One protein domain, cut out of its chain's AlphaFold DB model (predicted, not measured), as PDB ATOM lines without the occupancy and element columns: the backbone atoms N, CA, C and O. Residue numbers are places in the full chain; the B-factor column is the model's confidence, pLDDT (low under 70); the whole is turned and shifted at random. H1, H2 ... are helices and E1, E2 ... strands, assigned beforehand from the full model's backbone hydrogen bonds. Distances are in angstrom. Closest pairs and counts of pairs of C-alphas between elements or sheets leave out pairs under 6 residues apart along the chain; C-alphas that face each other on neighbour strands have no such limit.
ATOM      1  N   PHE A 157     168.770 228.194 214.645       37.16
ATOM      2  CA  PHE A 157     169.311 229.459 214.146       37.16
ATOM      3  C   PHE A 157     169.442 229.505 212.615       37.16
ATOM      4  O   PHE A 157     169.610 230.584 212.064       37.16
ATOM      5  N   LEU A 158     169.303 228.372 211.914       43.81
ATOM      6  CA  LEU A 158     169.345 228.316 210.441       43.81
ATOM      7  C   LEU A 158     167.994 228.597 209.766       43.81
ATOM      8  O   LEU A 158     167.913 228.736 208.551       43.81
ATOM      9  N   VAL A 159     166.938 228.819 210.554       46.78
ATOM     10  CA  VAL A 159     165.658 229.367 210.071       46.78
ATOM     11  C   VAL A 159     165.825 230.820 209.565       46.78
ATOM     12  O   VAL A 159     164.855 231.445 209.163       46.78
ATOM     13  N   TYR A 160     167.040 231.382 209.535       49.91
ATOM     14  CA  TYR A 160     167.267 232.820 209.348       49.91
ATOM     15  C   TYR A 160     168.370 233.194 208.359       49.91
ATOM     16  O   TYR A 160     168.589 234.383 208.133       49.91
ATOM     17  N   GLU A 161     169.059 232.230 207.744       54.91
ATOM     18  CA  GLU A 161     169.962 232.562 206.641       54.91
ATOM     19  C   GLU A 161     169.123 232.868 205.397       54.91
ATOM     20  O   GLU A 161     168.335 232.037 204.951       54.91
ATOM     21  N   VAL A 162     169.253 234.081 204.852       58.28
ATOM     22  CA  VAL A 162     168.398 234.590 203.762       58.28
ATOM     23  C   VAL A 162     168.414 233.666 202.540       58.28
ATOM     24  O   VAL A 162     167.367 233.388 201.954       58.28
ATOM     25  N   GLU A 163     169.586 233.142 202.178       60.72
ATOM     26  CA  GLU A 163     169.727 232.197 201.065       60.72
ATOM     27  C   GLU A 163     169.045 230.857 201.366       60.72
ATOM     28  O   GLU A 163     168.337 230.316 200.511       60.72
ATOM     29  N   GLN A 164     169.169 230.358 202.600       66.75
ATOM     30  CA  GLN A 164     168.474 229.149 203.032       66.75
ATOM     31  C   GLN A 164     166.954 229.368 203.025       66.75
ATOM     32  O   GLN A 164     166.224 228.567 202.446       66.75
ATOM     33  N   GLN A 165     166.469 230.496 203.543       69.19
ATOM     34  CA  GLN A 165     165.047 230.852 203.534       69.19
ATOM     35  C   GLN A 165     164.450 230.920 202.131       69.19
ATOM     36  O   GLN A 165     163.319 230.477 201.929       69.19
ATOM     37  N   ARG A 166     165.206 231.426 201.152       76.38
ATOM     38  CA  ARG A 166     164.775 231.421 199.754       76.38
ATOM     39  C   ARG A 166     164.585 229.995 199.235       76.38
ATOM     40  O   ARG A 166     163.530 229.692 198.690       76.38
ATOM     41  N   SER A 167     165.572 229.121 199.425       81.19
ATOM     42  CA  SER A 167     165.469 227.722 198.976       81.19
ATOM     43  C   SER A 167     164.334 226.952 199.667       81.19
ATOM     44  O   SER A 167     163.608 226.195 199.028       81.19
ATOM     45  N   GLU A 168     164.114 227.202 200.954       80.81
ATOM     46  CA  GLU A 168     162.995 226.659 201.727       80.81
ATOM     47  C   GLU A 168     161.633 227.164 201.218       80.81
ATOM     48  O   GLU A 168     160.671 226.401 201.135       80.81
ATOM     49  N   LEU A 169     161.541 228.445 200.845       82.25
ATOM     50  CA  LEU A 169     160.339 229.030 200.248       82.25
ATOM     51  C   LEU A 169     160.052 228.420 198.868       82.25
ATOM     52  O   LEU A 169     158.918 228.034 198.599       82.25
ATOM     53  N   GLU A 170     161.066 228.292 198.011       85.88
ATOM     54  CA  GLU A 170     160.925 227.691 196.678       85.88
ATOM     55  C   GLU A 170     160.504 226.205 196.753       85.88
ATOM     56  O   GLU A 170     159.754 225.725 195.895       85.88
ATOM     57  N   ALA A 171     160.945 225.477 197.787       87.38
ATOM     58  CA  ALA A 171     160.511 224.106 198.066       87.38
ATOM     59  C   ALA A 171     159.055 224.032 198.573       87.38
ATOM     60  O   ALA A 171     158.286 223.157 198.158       87.38
ATOM     61  N   ASP A 172     158.627 224.978 199.409       87.62
ATOM     62  CA  ASP A 172     157.228 225.089 199.837       87.62
ATOM     63  C   ASP A 172     156.292 225.455 198.680       87.62
ATOM     64  O   ASP A 172     155.228 224.851 198.538       87.62
ATOM     65  N   GLU A 173     156.687 226.378 197.802       88.38
ATOM     66  CA  GLU A 173     155.927 226.704 196.588       88.38
ATOM     67  C   GLU A 173     155.744 225.478 195.690       88.38
ATOM     68  O   GLU A 173     154.650 225.235 195.165       88.38
ATOM     69  N   TYR A 174     156.791 224.662 195.549       90.06
ATOM     70  CA  TYR A 174     156.677 223.389 194.849       90.06
ATOM     71  C   TYR A 174     155.683 222.450 195.547       90.06
ATOM     72  O   TYR A 174     154.856 221.833 194.874       90.06
ATOM     73  N   SER A 175     155.693 222.383 196.880       90.50
ATOM     74  CA  SER A 175     154.736 221.565 197.639       90.50
ATOM     75  C   SER A 175     153.291 221.970 197.361       90.50
ATOM     76  O   SER A 175     152.451 221.100 197.142       90.50
ATOM     77  N   ILE A 176     153.000 223.273 197.262       89.69
ATOM     78  CA  ILE A 176     151.674 223.771 196.856       89.69
ATOM     79  C   ILE A 176     151.312 223.318 195.437       89.69
ATOM     80  O   ILE A 176     150.156 222.995 195.173       89.69
ATOM     81  N   SER A 177     152.276 223.247 194.515       87.38
ATOM     82  CA  SER A 177     152.016 222.749 193.156       87.38
ATOM     83  C   SER A 177     151.643 221.261 193.115       87.38
ATOM     84  O   SER A 177     150.941 220.832 192.201       87.38
ATOM     85  N   VAL A 178     152.098 220.478 194.100       87.56
ATOM     86  CA  VAL A 178     151.782 219.049 194.243       87.56
ATOM     87  C   VAL A 178     150.473 218.850 195.000       87.56
ATOM     88  O   VAL A 178     149.609 218.118 194.532       87.56
ATOM     89  N   MET A 179     150.313 219.521 196.140       88.06
ATOM     90  CA  MET A 179     149.156 219.360 197.027       88.06
ATOM     91  C   MET A 179     147.921 220.144 196.550       88.06
ATOM     92  O   MET A 179     146.804 219.845 196.959       88.06
ATOM     93  N   GLY A 180     148.112 221.129 195.668       86.31
ATOM     94  CA  GLY A 180     147.076 222.029 195.161       86.31
ATOM     95  C   GLY A 180     146.852 223.242 196.065       86.31
ATOM     96  O   GLY A 180     147.026 223.168 197.274       86.31
ATOM     97  N   ALA A 181     146.441 224.377 195.489       85.81
ATOM     98  CA  ALA A 181     146.045 225.569 196.251       85.81
ATOM     99  C   ALA A 181     144.780 225.319 197.101       85.81
ATOM    100  O   ALA A 181     144.084 224.322 196.901       85.81
ATOM    101  N   LEU A 182     144.456 226.230 198.026       85.38
ATOM    102  CA  LEU A 182     143.343 226.074 198.983       85.38
ATOM    103  C   LEU A 182     141.983 225.762 198.335       85.38
ATOM    104  O   LEU A 182     141.169 225.069 198.931       85.38
ATOM    105  N   ASP A 183     141.730 226.266 197.128       83.19
ATOM    106  CA  ASP A 183     140.480 226.071 196.383       83.19
ATOM    107  C   ASP A 183     140.467 224.822 195.484       83.19
ATOM    108  O   ASP A 183     139.433 224.501 194.897       83.19
ATOM    109  N   LYS A 184     141.606 224.131 195.356       85.06
ATOM    110  CA  LYS A 184     141.803 222.975 194.464       85.06
ATOM    111  C   LYS A 184     142.236 221.702 195.187       85.06
ATOM    112  O   LYS A 184     142.071 220.622 194.632       85.06
ATOM    113  N   SER A 185     142.824 221.823 196.373       85.19
ATOM    114  CA  SER A 185     143.209 220.693 197.220       85.19
ATOM    115  C   SER A 185     142.000 220.075 197.912       85.19
ATOM    116  O   SER A 185     140.990 220.736 198.152       85.19
ATOM    117  N   GLU A 186     142.164 218.830 198.351       86.62
ATOM    118  CA  GLU A 186     141.313 218.237 199.381       86.62
ATOM    119  C   GLU A 186     141.314 219.108 200.647       86.62
ATOM    120  O   GLU A 186     142.360 219.624 201.066       86.62
ATOM    121  N   ALA A 187     140.136 219.280 201.248       84.50
ATOM    122  CA  ALA A 187     139.935 220.171 202.389       84.50
ATOM    123  C   ALA A 187     140.744 219.717 203.615       84.50
ATOM    124  O   ALA A 187     141.229 220.540 204.398       84.50
ATOM    125  N   GLU A 188     140.927 218.408 203.767       85.44
ATOM    126  CA  GLU A 188     141.628 217.793 204.887       85.44
ATOM    127  C   GLU A 188     143.118 218.136 204.919       85.44
ATOM    128  O   GLU A 188     143.678 218.286 206.005       85.44
ATOM    129  N   ASN A 189     143.748 218.348 203.757       86.25
ATOM    130  CA  ASN A 189     145.161 218.727 203.683       86.25
ATOM    131  C   ASN A 189     145.424 220.043 204.421       86.25
ATOM    132  O   ASN A 189     146.388 220.154 205.178       86.25
ATOM    133  N   TYR A 190     144.544 221.028 204.229       87.06
ATOM    134  CA  TYR A 190     144.654 222.346 204.851       87.06
ATOM    135  C   TYR A 190     144.039 222.403 206.248       87.06
ATOM    136  O   TYR A 190     144.532 223.149 207.099       87.06
ATOM    137  N   ALA A 191     143.021 221.584 206.525       85.81
ATOM    138  CA  ALA A 191     142.503 221.407 207.879       85.81
ATOM    139  C   ALA A 191     143.586 220.866 208.827       85.81
ATOM    140  O   ALA A 191     143.680 221.325 209.970       85.81
ATOM    141  N   LEU A 192     144.449 219.960 208.350       87.94
ATOM    142  CA  LEU A 192     145.589 219.479 209.127       87.94
ATOM    143  C   LEU A 192     146.588 220.601 209.430       87.94
ATOM    144  O   LEU A 192     146.964 220.780 210.587       87.94
ATOM    145  N   LEU A 193     146.985 221.389 208.422       88.44
ATOM    146  CA  LEU A 193     147.907 222.516 208.619       88.44
ATOM    147  C   LEU A 193     147.362 223.522 209.644       88.44
ATOM    148  O   LEU A 193     148.085 223.944 210.548       88.44
ATOM    149  N   LEU A 194     146.070 223.857 209.552       86.00
ATOM    150  CA  LEU A 194     145.392 224.711 210.531       86.00
ATOM    151  C   LEU A 194     145.378 224.085 211.929       86.00
ATOM    152  O   LEU A 194     145.614 224.789 212.910       86.00
ATOM    153  N   THR A 195     145.132 222.779 212.032       85.56
ATOM    154  CA  THR A 195     145.136 222.050 213.309       85.56
ATOM    155  C   THR A 195     146.508 222.108 213.971       85.56
ATOM    156  O   THR A 195     146.595 222.468 215.142       85.56
ATOM    157  N   ILE A 196     147.580 221.839 213.219       84.25
ATOM    158  CA  ILE A 196     148.962 221.917 213.710       84.25
ATOM    159  C   ILE A 196     149.248 223.321 214.252       84.25
ATOM    160  O   ILE A 196     149.632 223.471 215.413       84.25
ATOM    161  N   VAL A 197     149.004 224.358 213.447       83.06
ATOM    162  CA  VAL A 197     149.254 225.753 213.843       83.06
ATOM    163  C   VAL A 197     148.455 226.127 215.094       83.06
ATOM    164  O   VAL A 197     149.006 226.701 216.034       83.06
ATOM    165  N   ASN A 198     147.175 225.767 215.150       82.38
ATOM    166  CA  ASN A 198     146.313 226.089 216.284       82.38
ATOM    167  C   ASN A 198     146.694 225.334 217.560       82.38
ATOM    168  O   ASN A 198     146.642 225.918 218.644       82.38
ATOM    169  N   ASN A 199     147.113 224.071 217.453       81.38
ATOM    170  CA  ASN A 199     147.621 223.306 218.591       81.38
ATOM    171  C   ASN A 199     148.890 223.943 219.155       81.38
ATOM    172  O   ASN A 199     149.029 224.066 220.369       81.38
ATOM    173  N   LEU A 200     149.786 224.409 218.287       76.38
ATOM    174  CA  LEU A 200     151.019 225.076 218.694       76.38
ATOM    175  C   LEU A 200     150.752 226.421 219.373       76.38
ATOM    176  O   LEU A 200     151.297 226.682 220.448       76.38
ATOM    177  N   ILE A 201     149.863 227.240 218.803       76.88
ATOM    178  CA  ILE A 201     149.433 228.492 219.437       76.88
ATOM    179  C   ILE A 201     148.790 228.197 220.797       76.88
ATOM    180  O   ILE A 201     149.119 228.852 221.787       76.88
ATOM    181  N   ARG A 202     147.939 227.167 220.891       79.00
ATOM    182  CA  ARG A 202     147.304 226.773 222.156       79.00
ATOM    183  C   ARG A 202     148.303 226.301 223.196       79.00
ATOM    184  O   ARG A 202     148.212 226.721 224.343       79.00
ATOM    185  N   LYS A 203     149.265 225.467 222.809       77.62
ATOM    186  CA  LYS A 203     150.338 225.000 223.692       77.62
ATOM    187  C   LYS A 203     151.159 226.166 224.245       77.62
ATOM    188  O   LYS A 203     151.604 226.102 225.385       77.62
ATOM    189  N   ASN A 204     151.339 227.227 223.456       73.50
ATOM    190  CA  ASN A 204     152.077 228.416 223.869       73.50
ATOM    191  C   ASN A 204     151.264 229.349 224.781       73.50
ATOM    192  O   ASN A 204     151.747 229.733 225.843       73.50
ATOM    193  N   LEU A 205     150.040 229.702 224.380       74.81
ATOM    194  CA  LEU A 205     149.200 230.651 225.118       74.81
ATOM    195  C   LEU A 205     148.539 230.022 226.351       74.81
ATOM    196  O   LEU A 205     148.262 230.716 227.326       74.81
ATOM    197  N   CYS A 206     148.296 228.711 226.317       77.75
ATOM    198  CA  CYS A 206     147.569 227.965 227.341       77.75
ATOM    199  C   CYS A 206     148.261 226.643 227.705       77.75
ATOM    200  O   CYS A 206     147.674 225.566 227.570       77.75
ATOM    201  N   PRO A 207     149.512 226.696 228.195       77.75
ATOM    202  CA  PRO A 207     150.306 225.497 228.450       77.75
ATOM    203  C   PRO A 207     149.709 224.590 229.535       77.75
ATOM    204  O   PRO A 207     149.923 223.384 229.502       77.75
ATOM    205  N   THR A 208     148.967 225.147 230.498       83.06
ATOM    206  CA  THR A 208     148.406 224.401 231.636       83.06
ATOM    207  C   THR A 208     147.150 223.610 231.292       83.06
ATOM    208  O   THR A 208     146.874 222.608 231.947       83.06
ATOM    209  N   THR A 209     146.383 224.051 230.294       78.69
ATOM    210  CA  THR A 209     145.130 223.401 229.884       78.69
ATOM    211  C   THR A 209     145.281 222.591 228.605       78.69
ATOM    212  O   THR A 209     144.408 221.789 228.301       78.69
ATOM    213  N   TYR A 210     146.367 222.774 227.849       76.44
ATOM    214  CA  TYR A 210     146.621 222.033 226.615       76.44
ATOM    215  C   TYR A 210     146.498 220.503 226.820       76.44
ATOM    216  O   TYR A 210     147.078 219.978 227.774       76.44
ATOM    217  N   PRO A 211     145.804 219.761 225.925       71.31
ATOM    218  CA  PRO A 211     145.243 220.184 224.632       71.31
ATOM    219  C   PRO A 211     143.846 220.829 224.691       71.31
ATOM    220  O   PRO A 211     143.328 221.256 223.653       71.31
ATOM    221  N   GLU A 212     143.240 220.933 225.874       78.56
ATOM    222  CA  GLU A 212     141.883 221.448 226.057       78.56
ATOM    223  C   GLU A 212     141.784 222.958 225.760       78.56
ATOM    224  O   GLU A 212     142.759 223.702 225.944       78.56
ATOM    225  N   PRO A 213     140.614 223.441 225.293       71.31
ATOM    226  CA  PRO A 213     140.366 224.868 225.106       71.31
ATOM    227  C   PRO A 213     140.604 225.687 226.384       71.31
ATOM    228  O   PRO A 213     140.416 225.207 227.499       71.31
ATOM    229  N   CYS A 214     140.969 226.955 226.211       74.38
ATOM    230  CA  CYS A 214     141.182 227.918 227.290       74.38
ATOM    231  C   CYS A 214     140.580 229.277 226.924       74.38
ATOM    232  O   CYS A 214     140.391 229.586 225.747       74.38
ATOM    233  N   GLU A 215     140.348 230.118 227.927       74.50
ATOM    234  CA  GLU A 215     139.730 231.439 227.747       74.50
ATOM    235  C   GLU A 215     140.623 232.446 227.004       74.50
ATOM    236  O   GLU A 215     140.116 233.389 226.404       74.50
ATOM    237  N   ALA A 216     141.947 232.241 226.990       69.06
ATOM    238  CA  ALA A 216     142.879 233.136 226.299       69.06
ATOM    239  C   ALA A 216     142.850 232.992 224.763       69.06
ATOM    240  O   ALA A 216     143.493 233.771 224.058       69.06
ATOM    241  N   ILE A 217     142.118 232.007 224.230       68.81
ATOM    242  CA  ILE A 217     142.014 231.743 222.795       68.81
ATOM    243  C   ILE A 217     140.582 232.002 222.341       68.81
ATOM    244  O   ILE A 217     139.641 231.357 222.798       68.81
ATOM    245  N   ALA A 218     140.423 232.933 221.398       64.69
ATOM    246  CA  ALA A 218     139.129 233.211 220.789       64.69
ATOM    247  C   ALA A 218     138.571 231.956 220.094       64.69
ATOM    248  O   ALA A 218     139.291 231.249 219.390       64.69
ATOM    249  N   GLN A 219     137.276 231.692 220.271       61.62
ATOM    250  CA  GLN A 219     136.581 230.636 219.536       61.62
ATOM    251  C   GLN A 219     136.314 231.093 218.096       61.62
ATOM    252  O   GLN A 219     135.880 232.223 217.874       61.62
ATOM    253  N   GLY A 220     136.548 230.227 217.110       60.97
ATOM    254  CA  GLY A 220     136.290 230.549 215.707       60.97
ATOM    255  C   GLY A 220     136.879 229.543 214.719       60.97
ATOM    256  O   GLY A 220     137.550 228.589 215.107       60.97
ATOM    257  N   ALA A 221     136.619 229.776 213.431       59.41
ATOM    258  CA  ALA A 221     137.229 229.047 212.322       59.41
ATOM    259  C   ALA A 221     138.426 229.844 211.771       59.41
ATOM    260  O   ALA A 221     138.292 231.033 211.484       59.41
ATOM    261  N   GLY A 222     139.585 229.200 211.615       74.62
ATOM    262  CA  GLY A 222     140.813 229.827 211.110       74.62
ATOM    263  C   GLY A 222     141.989 229.699 212.078       74.62
ATOM    264  O   GLY A 222     142.033 228.769 212.883       74.62
ATOM    265  N   ILE A 223     142.958 230.613 211.975       74.38
ATOM    266  CA  ILE A 223     144.127 230.639 212.863       74.38
ATOM    267  C   ILE A 223     143.749 231.340 214.171       74.38
ATOM    268  O   ILE A 223     143.321 232.495 214.169       74.38
ATOM    269  N   LEU A 224     143.906 230.632 215.285       71.31
ATOM    270  CA  LEU A 224     143.422 231.031 216.601       71.31
ATOM    271  C   LEU A 224     144.442 231.914 217.335       71.31
ATOM    272  O   LEU A 224     145.095 231.463 218.270       71.31
ATOM    273  N   PHE A 225     144.578 233.178 216.933       65.56
ATOM    274  CA  PHE A 225     145.328 234.184 217.695       65.56
ATOM    275  C   PHE A 225     144.497 235.452 217.910       65.56
ATOM    276  O   PHE A 225     143.664 235.817 217.081       65.56
ATOM    277  N   ASN A 226     144.729 236.148 219.026       61.66
ATOM    278  CA  ASN A 226     144.072 237.425 219.287       61.66
ATOM    279  C   ASN A 226     144.615 238.489 218.317       61.66
ATOM    280  O   ASN A 226     145.772 238.898 218.416       61.66
ATOM    281  N   SER A 227     143.799 238.942 217.367       58.25
ATOM    282  CA  SER A 227     144.192 239.972 216.400       58.25
ATOM    283  C   SER A 227     144.324 241.366 217.029       58.25
ATOM    284  O   SER A 227     145.065 242.188 216.486       58.25
ATOM    285  N   SER A 228     143.679 241.603 218.177       56.94
ATOM    286  CA  SER A 228     143.648 242.886 218.896       56.94
ATOM    287  C   SER A 228     144.911 243.164 219.716       56.94
ATOM    288  O   SER A 228     145.252 244.325 219.924       56.94
ATOM    289  N   ASN A 229     145.635 242.120 220.133       61.81
ATOM    290  CA  ASN A 229     146.916 242.237 220.835       61.81
ATOM    291  C   ASN A 229     148.037 241.709 219.940       61.81
ATOM    292  O   ASN A 229     147.841 240.733 219.220       61.81
ATOM    293  N   PHE A 230     149.215 242.333 219.960       66.31
ATOM    294  CA  PHE A 230     150.373 241.911 219.157       66.31
ATOM    295  C   PHE A 230     151.315 241.000 219.958       66.31
ATOM    296  O   PHE A 230     152.536 241.163 219.931       66.31
ATOM    297  N   ASP A 231     150.736 240.065 220.712       68.81
ATOM    298  CA  ASP A 231     151.509 239.154 221.551       68.81
ATOM    299  C   ASP A 231     152.331 238.192 220.677       68.81
ATOM    300  O   ASP A 231     151.830 237.699 219.656       68.81
ATOM    301  N   PRO A 232     153.602 237.941 221.035       69.69
ATOM    302  CA  PRO A 232     154.459 237.058 220.264       69.69
ATOM    303  C   PRO A 232     154.036 235.596 220.414       69.69
ATOM    304  O   PRO A 232     153.730 235.138 221.512       69.69
ATOM    305  N   ILE A 233     154.112 234.841 219.321       70.50
ATOM    306  CA  ILE A 233     153.959 233.384 219.325       70.50
ATOM    307  C   ILE A 233     155.351 232.794 219.539       70.50
ATOM    308  O   ILE A 233     156.194 232.841 218.641       70.50
ATOM    309  N   VAL A 234     155.621 232.281 220.742       71.25
ATOM    310  CA  VAL A 234     156.967 231.811 221.098       71.25
ATOM    311  C   VAL A 234     157.143 230.324 220.777       71.25
ATOM    312  O   VAL A 234     156.504 229.458 221.371       71.25
ATOM    313  N   ILE A 235     158.059 230.021 219.868       67.62
ATOM    314  CA  ILE A 235     158.513 228.669 219.545       67.62
ATOM    315  C   ILE A 235     159.705 228.345 220.442       67.62
ATOM    316  O   ILE A 235     160.624 229.151 220.572       67.62
ATOM    317  N   ASP A 236     159.714 227.176 221.072       63.88
ATOM    318  CA  ASP A 236     160.888 226.727 221.814       63.88
ATOM    319  C   ASP A 236     161.963 226.236 220.831       63.88
ATOM    320  O   ASP A 236     161.760 225.267 220.107       63.88
ATOM    321  N   GLY A 237     163.110 226.918 220.783       59.00
ATOM    322  CA  GLY A 237     164.230 226.553 219.911       59.00
ATOM    323  C   GLY A 237     164.968 225.286 220.350       59.00
ATOM    324  O   GLY A 237     165.876 224.847 219.644       59.00
ATOM    325  N   GLY A 238     164.609 224.723 221.510       56.00
ATOM    326  CA  GLY A 238     165.057 223.418 221.989       56.00
ATOM    327  C   GLY A 238     164.202 222.238 221.512       56.00
ATOM    328  O   GLY A 238     164.523 221.101 221.867       56.00
ATOM    329  N   THR A 239     163.127 222.460 220.738       58.53
ATOM    330  CA  THR A 239     162.410 221.345 220.096       58.53
ATOM    331  C   THR A 239     163.230 220.744 218.955       58.53
ATOM    332  O   THR A 239     164.219 221.321 218.501       58.53
ATOM    333  N   ARG A 240     162.859 219.536 218.512       57.84
ATOM    334  CA  ARG A 240     163.608 218.821 217.466       57.84
ATOM    335  C   ARG A 240     163.456 219.472 216.089       57.84
ATOM    336  O   ARG A 240     164.374 219.359 215.283       57.84
ATOM    337  N   HIS A 241     162.331 220.149 215.844       61.25
ATOM    338  CA  HIS A 241     161.944 220.680 214.534       61.25
ATOM    339  C   HIS A 241     161.273 222.072 214.628       61.25
ATOM    340  O   HIS A 241     160.117 222.239 214.225       61.25
ATOM    341  N   PRO A 242     161.952 223.096 215.182       59.41
ATOM    342  CA  PRO A 242     161.349 224.413 215.421       59.41
ATOM    343  C   PRO A 242     160.972 225.159 214.125       59.41
ATOM    344  O   PRO A 242     160.104 226.033 214.135       59.41
ATOM    345  N   ASP A 243     161.595 224.806 213.003       66.38
ATOM    346  CA  ASP A 243     161.358 225.341 211.660       66.38
ATOM    347  C   ASP A 243     159.987 224.949 211.084       66.38
ATOM    348  O   ASP A 243     159.392 225.705 210.308       66.38
ATOM    349  N   PHE A 244     159.433 223.810 211.507       72.69
ATOM    350  CA  PHE A 244     158.197 223.288 210.933       72.69
ATOM    351  C   PHE A 244     156.994 224.198 211.178       72.69
ATOM    352  O   PHE A 244     156.105 224.271 210.339       72.69
ATOM    353  N   ILE A 245     156.956 224.932 212.289       71.62
ATOM    354  CA  ILE A 245     155.849 225.853 212.588       71.62
ATOM    355  C   ILE A 245     155.813 226.993 211.568       71.62
ATOM    356  O   ILE A 245     154.758 227.302 211.007       71.62
ATOM    357  N   ALA A 246     156.978 227.589 211.300       74.62
ATOM    358  CA  ALA A 246     157.126 228.620 210.283       74.62
ATOM    359  C   ALA A 246     156.775 228.065 208.894       74.62
ATOM    360  O   ALA A 246     156.058 228.722 208.140       74.62
ATOM    361  N   ARG A 247     157.189 226.826 208.596       80.19
ATOM    362  CA  ARG A 247     156.831 226.116 207.361       80.19
ATOM    363  C   ARG A 247     155.318 225.945 207.208       80.19
ATOM    364  O   ARG A 247     154.772 226.350 206.188       80.19
ATOM    365  N   MET A 248     154.605 225.433 208.215       85.25
ATOM    366  CA  MET A 248     153.148 225.228 208.124       85.25
ATOM    367  C   MET A 248     152.390 226.543 207.915       85.25
ATOM    368  O   MET A 248     151.458 226.607 207.111       85.25
ATOM    369  N   LEU A 249     152.810 227.613 208.591       81.88
ATOM    370  CA  LEU A 249     152.250 228.944 208.373       81.88
ATOM    371  C   LEU A 249     152.554 229.477 206.964       81.88
ATOM    372  O   LEU A 249     151.666 230.030 206.315       81.88
ATOM    373  N   ARG A 250     153.776 229.282 206.460       84.31
ATOM    374  CA  ARG A 250     154.167 229.670 205.097       84.31
ATOM    375  C   ARG A 250     153.371 228.903 204.042       84.31
ATOM    376  O   ARG A 250     152.898 229.519 203.092       84.31
ATOM    377  N   LEU A 251     153.133 227.607 204.242       87.31
ATOM    378  CA  LEU A 251     152.270 226.793 203.383       87.31
ATOM    379  C   LEU A 251     150.824 227.309 203.377       87.31
ATOM    380  O   LEU A 251     150.255 227.485 202.303       87.31
ATOM    381  N   LEU A 252     150.245 227.637 204.538       87.00
ATOM    382  CA  LEU A 252     148.908 228.250 204.624       87.00
ATOM    383  C   LEU A 252     148.839 229.610 203.915       87.00
ATOM    384  O   LEU A 252     147.853 229.906 203.235       87.00
ATOM    385  N   TYR A 253     149.886 230.429 204.049       87.25
ATOM    386  CA  TYR A 253     150.012 231.684 203.316       87.25
ATOM    387  C   TYR A 253     150.018 231.429 201.804       87.25
ATOM    388  O   TYR A 253     149.124 231.904 201.099       87.25
ATOM    389  N   LEU A 254     150.973 230.643 201.303       86.38
ATOM    390  CA  LEU A 254     151.143 230.370 199.874       86.38
ATOM    391  C   LEU A 254     149.896 229.740 199.251       86.38
ATOM    392  O   LEU A 254     149.467 230.174 198.184       86.38
ATOM    393  N   ALA A 255     149.269 228.790 199.941       86.44
ATOM    394  CA  ALA A 255     148.059 228.119 199.486       86.44
ATOM    395  C   ALA A 255     146.876 229.059 199.254       86.44
ATOM    396  O   ALA A 255     146.037 228.789 198.396       86.44
ATOM    397  N   GLY A 256     146.783 230.135 200.041       84.44
ATOM    398  CA  GLY A 256     145.692 231.100 199.948       84.44
ATOM    399  C   GLY A 256     145.932 232.194 198.911       84.44
ATOM    400  O   GLY A 256     144.973 232.866 198.527       84.44
ATOM    401  N   ARG A 257     147.175 232.375 198.431       84.00
ATOM    402  CA  ARG A 257     147.517 233.418 197.450       84.00
ATOM    403  C   ARG A 257     146.743 233.209 196.152       84.00
ATOM    404  O   ARG A 257     146.770 232.133 195.566       84.00
ATOM    405  N   GLY A 258     146.077 234.263 195.680       77.81
ATOM    406  CA  GLY A 258     145.337 234.230 194.415       77.81
ATOM    407  C   GLY A 258     144.055 233.391 194.449       77.81
ATOM    408  O   GLY A 258     143.460 233.161 193.398       77.81
ATOM    409  N   THR A 259     143.612 232.955 195.632       80.56
ATOM    410  CA  THR A 259     142.342 232.238 195.813       80.56
ATOM    411  C   THR A 259     141.237 233.189 196.288       80.56
ATOM    412  O   THR A 259     141.477 234.344 196.636       80.56
ATOM    413  N   LYS A 260     139.992 232.705 196.354       76.44
ATOM    414  CA  LYS A 260     138.893 233.445 197.008       76.44
ATOM    415  C   LYS A 260     138.952 233.367 198.545       76.44
ATOM    416  O   LYS A 260     138.178 234.047 199.213       76.44
ATOM    417  N   VAL A 261     139.873 232.580 199.109       71.00
ATOM    418  CA  VAL A 261     140.027 232.315 200.552       71.00
ATOM    419  C   VAL A 261     141.158 233.176 201.145       71.00
ATOM    420  O   VAL A 261     142.001 232.717 201.913       71.00
ATOM    421  N   ASN A 262     141.185 234.464 200.784       67.62
ATOM    422  CA  ASN A 262     142.267 235.395 201.147       67.62
ATOM    423  C   ASN A 262     142.407 235.637 202.661       67.62
ATOM    424  O   ASN A 262     143.458 236.078 203.120       67.62
ATOM    425  N   SER A 263     141.373 235.333 203.451       78.19
ATOM    426  CA  SER A 263     141.411 235.479 204.908       78.19
ATOM    427  C   SER A 263     142.454 234.570 205.562       78.19
ATOM    428  O   SER A 263     143.142 235.015 206.476       78.19
ATOM    429  N   ILE A 264     142.630 233.332 205.081       80.25
ATOM    430  CA  ILE A 264     143.632 232.402 205.630       80.25
ATOM    431  C   ILE A 264     145.045 232.894 205.317       80.25
ATOM    432  O   ILE A 264     145.895 232.896 206.203       80.25
ATOM    433  N   ASN A 265     145.274 233.372 204.091       81.81
ATOM    434  CA  ASN A 265     146.551 233.957 203.690       81.81
ATOM    435  C   ASN A 265     146.940 235.134 204.597       81.81
ATOM    436  O   ASN A 265     148.036 235.150 205.161       81.81
ATOM    437  N   TYR A 266     146.017 236.082 204.779       81.50
ATOM    438  CA  TYR A 266     146.238 237.249 205.625       81.50
ATOM    439  C   TYR A 266     146.524 236.850 207.078       81.50
ATOM    440  O   TYR A 266     147.485 237.330 207.677       81.50
ATOM    441  N   LEU A 267     145.732 235.934 207.648       82.44
ATOM    442  CA  LEU A 267     145.944 235.451 209.014       82.44
ATOM    443  C   LEU A 267     147.287 234.732 209.172       82.44
ATOM    444  O   LEU A 267     147.960 234.935 210.181       82.44
ATOM    445  N   ALA A 268     147.693 233.931 208.185       82.88
ATOM    446  CA  ALA A 268     148.974 233.236 208.201       82.88
ATOM    447  C   ALA A 268     150.139 234.231 208.194       82.88
ATOM    448  O   ALA A 268     151.017 234.127 209.045       82.88
ATOM    449  N   MET A 269     150.100 235.250 207.329       81.00
ATOM    450  CA  MET A 269     151.109 236.317 207.315       81.00
ATOM    451  C   MET A 269     151.209 237.020 208.675       81.00
ATOM    452  O   MET A 269     152.292 237.162 209.235       81.00
ATOM    453  N   ARG A 270     150.067 237.395 209.262       78.44
ATOM    454  CA  ARG A 270     150.017 238.063 210.573       78.44
ATOM    455  C   ARG A 270     150.542 237.190 211.711       78.44
ATOM    456  O   ARG A 270     151.122 237.718 212.655       78.44
ATOM    457  N   ALA A 271     150.326 235.877 211.651       78.44
ATOM    458  CA  ALA A 271     150.882 234.940 212.621       78.44
ATOM    459  C   ALA A 271     152.402 234.799 212.455       78.44
ATOM    460  O   ALA A 271     153.123 234.815 213.450       78.44
ATOM    461  N   ILE A 272     152.889 234.735 211.212       77.81
ATOM    462  CA  ILE A 272     154.320 234.691 210.892       77.81
ATOM    463  C   ILE A 272     155.049 235.922 211.457       77.81
ATOM    464  O   ILE A 272     156.059 235.759 212.137       77.81
ATOM    465  N   GLU A 273     154.505 237.130 211.269       74.62
ATOM    466  CA  GLU A 273     155.054 238.395 211.811       74.62
ATOM    467  C   GLU A 273     155.227 238.395 213.343       74.62
ATOM    468  O   GLU A 273     155.955 239.221 213.897       74.62
ATOM    469  N   ARG A 274     154.535 237.493 214.048       75.50
ATOM    470  CA  ARG A 274     154.542 237.393 215.513       75.50
ATOM    471  C   ARG A 274     155.419 236.265 216.035       75.50
ATOM    472  O   ARG A 274     155.597 236.179 217.253       75.50
ATOM    473  N   LEU A 275     155.935 235.395 215.168       73.81
ATOM    474  CA  LEU A 275     156.757 234.274 215.601       73.81
ATOM    475  C   LEU A 275     158.055 234.785 216.250       73.81
ATOM    476  O   LEU A 275     158.768 235.640 215.719       73.81
ATOM    477  N   LYS A 276     158.378 234.240 217.421       71.25
ATOM    478  CA  LYS A 276     159.662 234.437 218.101       71.25
ATOM    479  C   LYS A 276     160.203 233.088 218.540       71.25
ATOM    480  O   LYS A 276     159.436 232.262 219.016       71.25
ATOM    481  N   ILE A 277     161.506 232.863 218.448       66.06
ATOM    482  CA  ILE A 277     162.137 231.650 218.976       66.06
ATOM    483  C   ILE A 277     162.747 231.937 220.344       66.06
ATOM    484  O   ILE A 277     163.515 232.880 220.514       66.06
ATOM    485  N   LYS A 278     162.442 231.095 221.326       66.44
ATOM    486  CA  LYS A 278     163.131 231.055 222.612       66.44
ATOM    487  C   LYS A 278     164.419 230.256 222.463       66.44
ATOM    488  O   LYS A 278     164.383 229.055 222.226       66.44
ATOM    489  N   SER A 279     165.552 230.929 222.609       60.50
ATOM    490  CA  SER A 279     166.885 230.323 222.642       60.50
ATOM    491  C   SER A 279     167.456 230.344 224.064       60.50
ATOM    492  O   SER A 279     166.953 231.061 224.933       60.50
ATOM    493  N   ALA A 280     168.557 229.619 224.288       58.31
ATOM    494  CA  ALA A 280     169.308 229.666 225.547       58.31
ATOM    495  C   ALA A 280     169.765 231.091 225.935       58.31
ATOM    496  O   ALA A 280     169.944 231.372 227.117       58.31
ATOM    497  N   ASN A 281     169.886 231.999 224.956       55.53
ATOM    498  CA  ASN A 281     170.345 233.378 225.135       55.53
ATOM    499  C   ASN A 281     169.202 234.417 225.100       55.53
ATOM    500  O   ASN A 281     169.473 235.615 225.073       55.53
ATOM    501  N   GLY A 282     167.931 233.989 225.084       57.50
ATOM    502  CA  GLY A 282     166.759 234.877 225.033       57.50
ATOM    503  C   GLY A 282     165.874 234.683 223.795       57.50
ATOM    504  O   GLY A 282     165.997 233.688 223.079       57.50
ATOM    505  N   LEU A 283     164.943 235.619 223.563       55.00
ATOM    506  CA  LEU A 283     163.994 235.574 222.441       55.00
ATOM    507  C   LEU A 283     164.605 236.177 221.165       55.00
ATOM    508  O   LEU A 283     165.018 237.334 221.168       55.00
ATOM    509  N   VAL A 284     164.590 235.421 220.071       57.28
ATOM    510  CA  VAL A 284     165.004 235.844 218.724       57.28
ATOM    511  C   VAL A 284     163.752 236.081 217.878       57.28
ATOM    512  O   VAL A 284     162.811 235.290 217.930       57.28
ATOM    513  N   VAL A 285     163.701 237.183 217.128       55.19
ATOM    514  CA  VAL A 285     162.578 237.490 216.224       55.19
ATOM    515  C   VAL A 285     162.696 236.641 214.962       55.19
ATOM    516  O   VAL A 285     163.776 236.578 214.378       55.19
ATOM    517  N   VAL A 286     161.592 236.025 214.530       53.47
ATOM    518  CA  VAL A 286     161.531 235.382 213.216       53.47
ATOM    519  C   VAL A 286     161.314 236.467 212.172       53.47
ATOM    520  O   VAL A 286     160.205 236.978 212.020       53.47
ATOM    521  N   ASP A 287     162.374 236.861 211.472       44.50
ATOM    522  CA  ASP A 287     162.233 237.804 210.369       44.50
ATOM    523  C   ASP A 287     161.750 237.072 209.113       44.50
ATOM    524  O   ASP A 287     162.527 236.535 208.328       44.50
ATOM    525  N   ALA A 288     160.436 237.047 208.926       44.53
ATOM    526  CA  ALA A 288     159.828 236.643 207.665       44.53
ATOM    527  C   ALA A 288     159.727 237.792 206.649       44.53
ATOM    528  O   ALA A 288     159.197 237.604 205.555       44.53
ATOM    529  N   SER A 289     160.171 238.999 207.019       38.59
ATOM    530  CA  SER A 289     159.955 240.229 206.256       38.59
ATOM    531  C   SER A 289     161.165 240.673 205.433       38.59
ATOM    532  O   SER A 289     160.982 241.270 204.369       38.59
ATOM    533  N   SER A 290     162.393 240.329 205.834       39.94
ATOM    534  CA  SER A 290     163.573 240.507 204.968       39.94
ATOM    535  C   SER A 290     163.594 239.531 203.787       39.94
ATOM    536  O   SER A 290     164.151 239.860 202.737       39.94
ATOM    537  N   SER A 291     162.905 238.390 203.899       39.88
ATOM    538  CA  SER A 291     162.624 237.476 202.787       39.88
ATOM    539  C   SER A 291     161.346 237.830 202.020       39.88
ATOM    540  O   SER A 291     161.276 237.539 200.832       39.88
ATOM    541  N   SER A 292     160.361 238.510 202.620       38.66
ATOM    542  CA  SER A 292     159.167 238.927 201.874       38.66
ATOM    543  C   SER A 292     159.411 240.184 201.035       38.66
ATOM    544  O   SER A 292     159.076 240.183 199.862       38.66
ATOM    545  N   LYS A 293     160.077 241.230 201.532       35.41
ATOM    546  CA  LYS A 293     160.279 242.442 200.710       35.41
ATOM    547  C   LYS A 293     161.334 242.267 199.615       35.41
ATOM    548  O   LYS A 293     161.132 242.702 198.491       35.41
ATOM    549  N   SER A 294     162.441 241.574 199.896       33.59
ATOM    550  CA  SER A 294     163.519 241.422 198.903       33.59
ATOM    551  C   SER A 294     163.307 240.272 197.908       33.59
ATOM    552  O   SER A 294     163.791 240.362 196.782       33.59
ATOM    553  N   ALA A 295     162.561 239.217 198.275       33.94
ATOM    554  CA  ALA A 295     162.288 238.087 197.379       33.94
ATOM    555  C   ALA A 295     160.923 238.164 196.666       33.94
ATOM    556  O   ALA A 295     160.708 237.403 195.724       33.94
ATOM    557  N   LEU A 296     160.013 239.068 197.066       39.69
ATOM    558  CA  LEU A 296     158.697 239.228 196.420       39.69
ATOM    559  C   LEU A 296     158.622 240.364 195.393       39.69
ATOM    560  O   LEU A 296     157.567 240.537 194.790       39.69
ATOM    561  N   GLY A 297     159.713 241.095 195.140       31.11
ATOM    562  CA  GLY A 297     159.719 242.148 194.119       31.11
ATOM    563  C   GLY A 297     158.726 243.285 194.395       31.11
ATOM    564  O   GLY A 297     158.133 243.800 193.447       31.11
ATOM    565  N   GLU A 298     158.556 243.653 195.670       34.56
ATOM    566  CA  GLU A 298     157.882 244.883 196.116       34.56
ATOM    567  C   GLU A 298     158.884 245.870 196.728       34.56
ATOM    568  O   GLU A 298     159.680 245.455 197.603       34.56
TER     569      GLU A 298
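AT A GLANCE: This is residues 157 to 298 of the 298 residues of an uncharacterized protein of Lysobacter sp. yr284 (UniProt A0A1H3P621). A small three-stranded sheet stands at one end of a body of helices whose middle is H3. H4 folds back beside H3 as a helical hairpin, H1 and H2 cross H3 steeply and come close where the end of H1 meets the start of H2, and short H5 packs on the start of H1. The 142 printed residues hold five named helices and three named strands in the order H1, H2, E1, H3, H4, E2, E3, H5; the sheet runs E1, E2, E3 and is mixed. The class is mostly helix, and the whole is compact and rounded, with a radius of gyration of the C-alphas of 14.9 A and spans of 39 by 35 by 28 A.

HOW THE PARTS SIT: In the sheet, E2 (residues 275 to 279) is the inner strand. E1 (residues 233 to 236) is parallel to it at 31 degrees, with N 235 and O 276 2.8 A apart, within hydrogen-bond range. E3 (residues 282 to 285) is antiparallel to E2 at 150 degrees and forms a hairpin with it; N 277 and O 284 are 2.8 A apart, within hydrogen-bond range. H3 (residues 243 to 256) only grazes the sheet with residues 243 to 246. It is the hub, touching three helices. H4 (residues 262 to 272) touches H3 at a shallow tilt of 22 degrees, opposite ways, a hairpin; their closest C-alphas, of Tyr 253 and Asn 265, are 4.2 A apart. E1, H3, H4 and E2 form a strand-helix-strand unit, two parallel neighbour strands with helices between, and its crossover is right-handed. H2 (residues 187 to 205) touches H3 at a steep tilt of 45 degrees, opposite ways, closest at the C-alphas of Leu 193 and Met 248, 5.9 A; it only grazes the sheet with residues 200 to 205. H1 (residues 162 to 179) touches H3 with residues 169 to 176 alone, at a steep tilt of 53 degrees, the same way; the closest C-alphas, of Ile 176 and Ala 255, are 6.2 A apart. H5 (residues 289 to 295) touches H1 about perpendicular, at 78 degrees, closest at the C-alphas of Val 162 and Ser 291, 6.5 A. H1 and H4 are apart. Every O i to N i+4 pair is within hydrogen-bond range in H1, H3 and H4; in H2 14 of 15 are, in H5 2 of 3.

IN THESE COORDINATES: H1 begins at C-alpha 162 (168.398, 234.590, 203.762) and is 25.4 A long; H2 measures 26.7 A, H3 20.4 A, H4 15.5 A and E2 13.0 A. H5 ends at C-alpha 295 (162.288, 238.087, 197.379).

THE WHOLE: The C-alphas farthest apart, of Lys 184 and Asn 281, are 43.2 A apart. The printed part has no cut, and its one long link is residues 206 to 232, from H2 to E1. The model's mean pLDDT over the printed part is 71.0; 55 residues are under 70, among them residues 277 to 298.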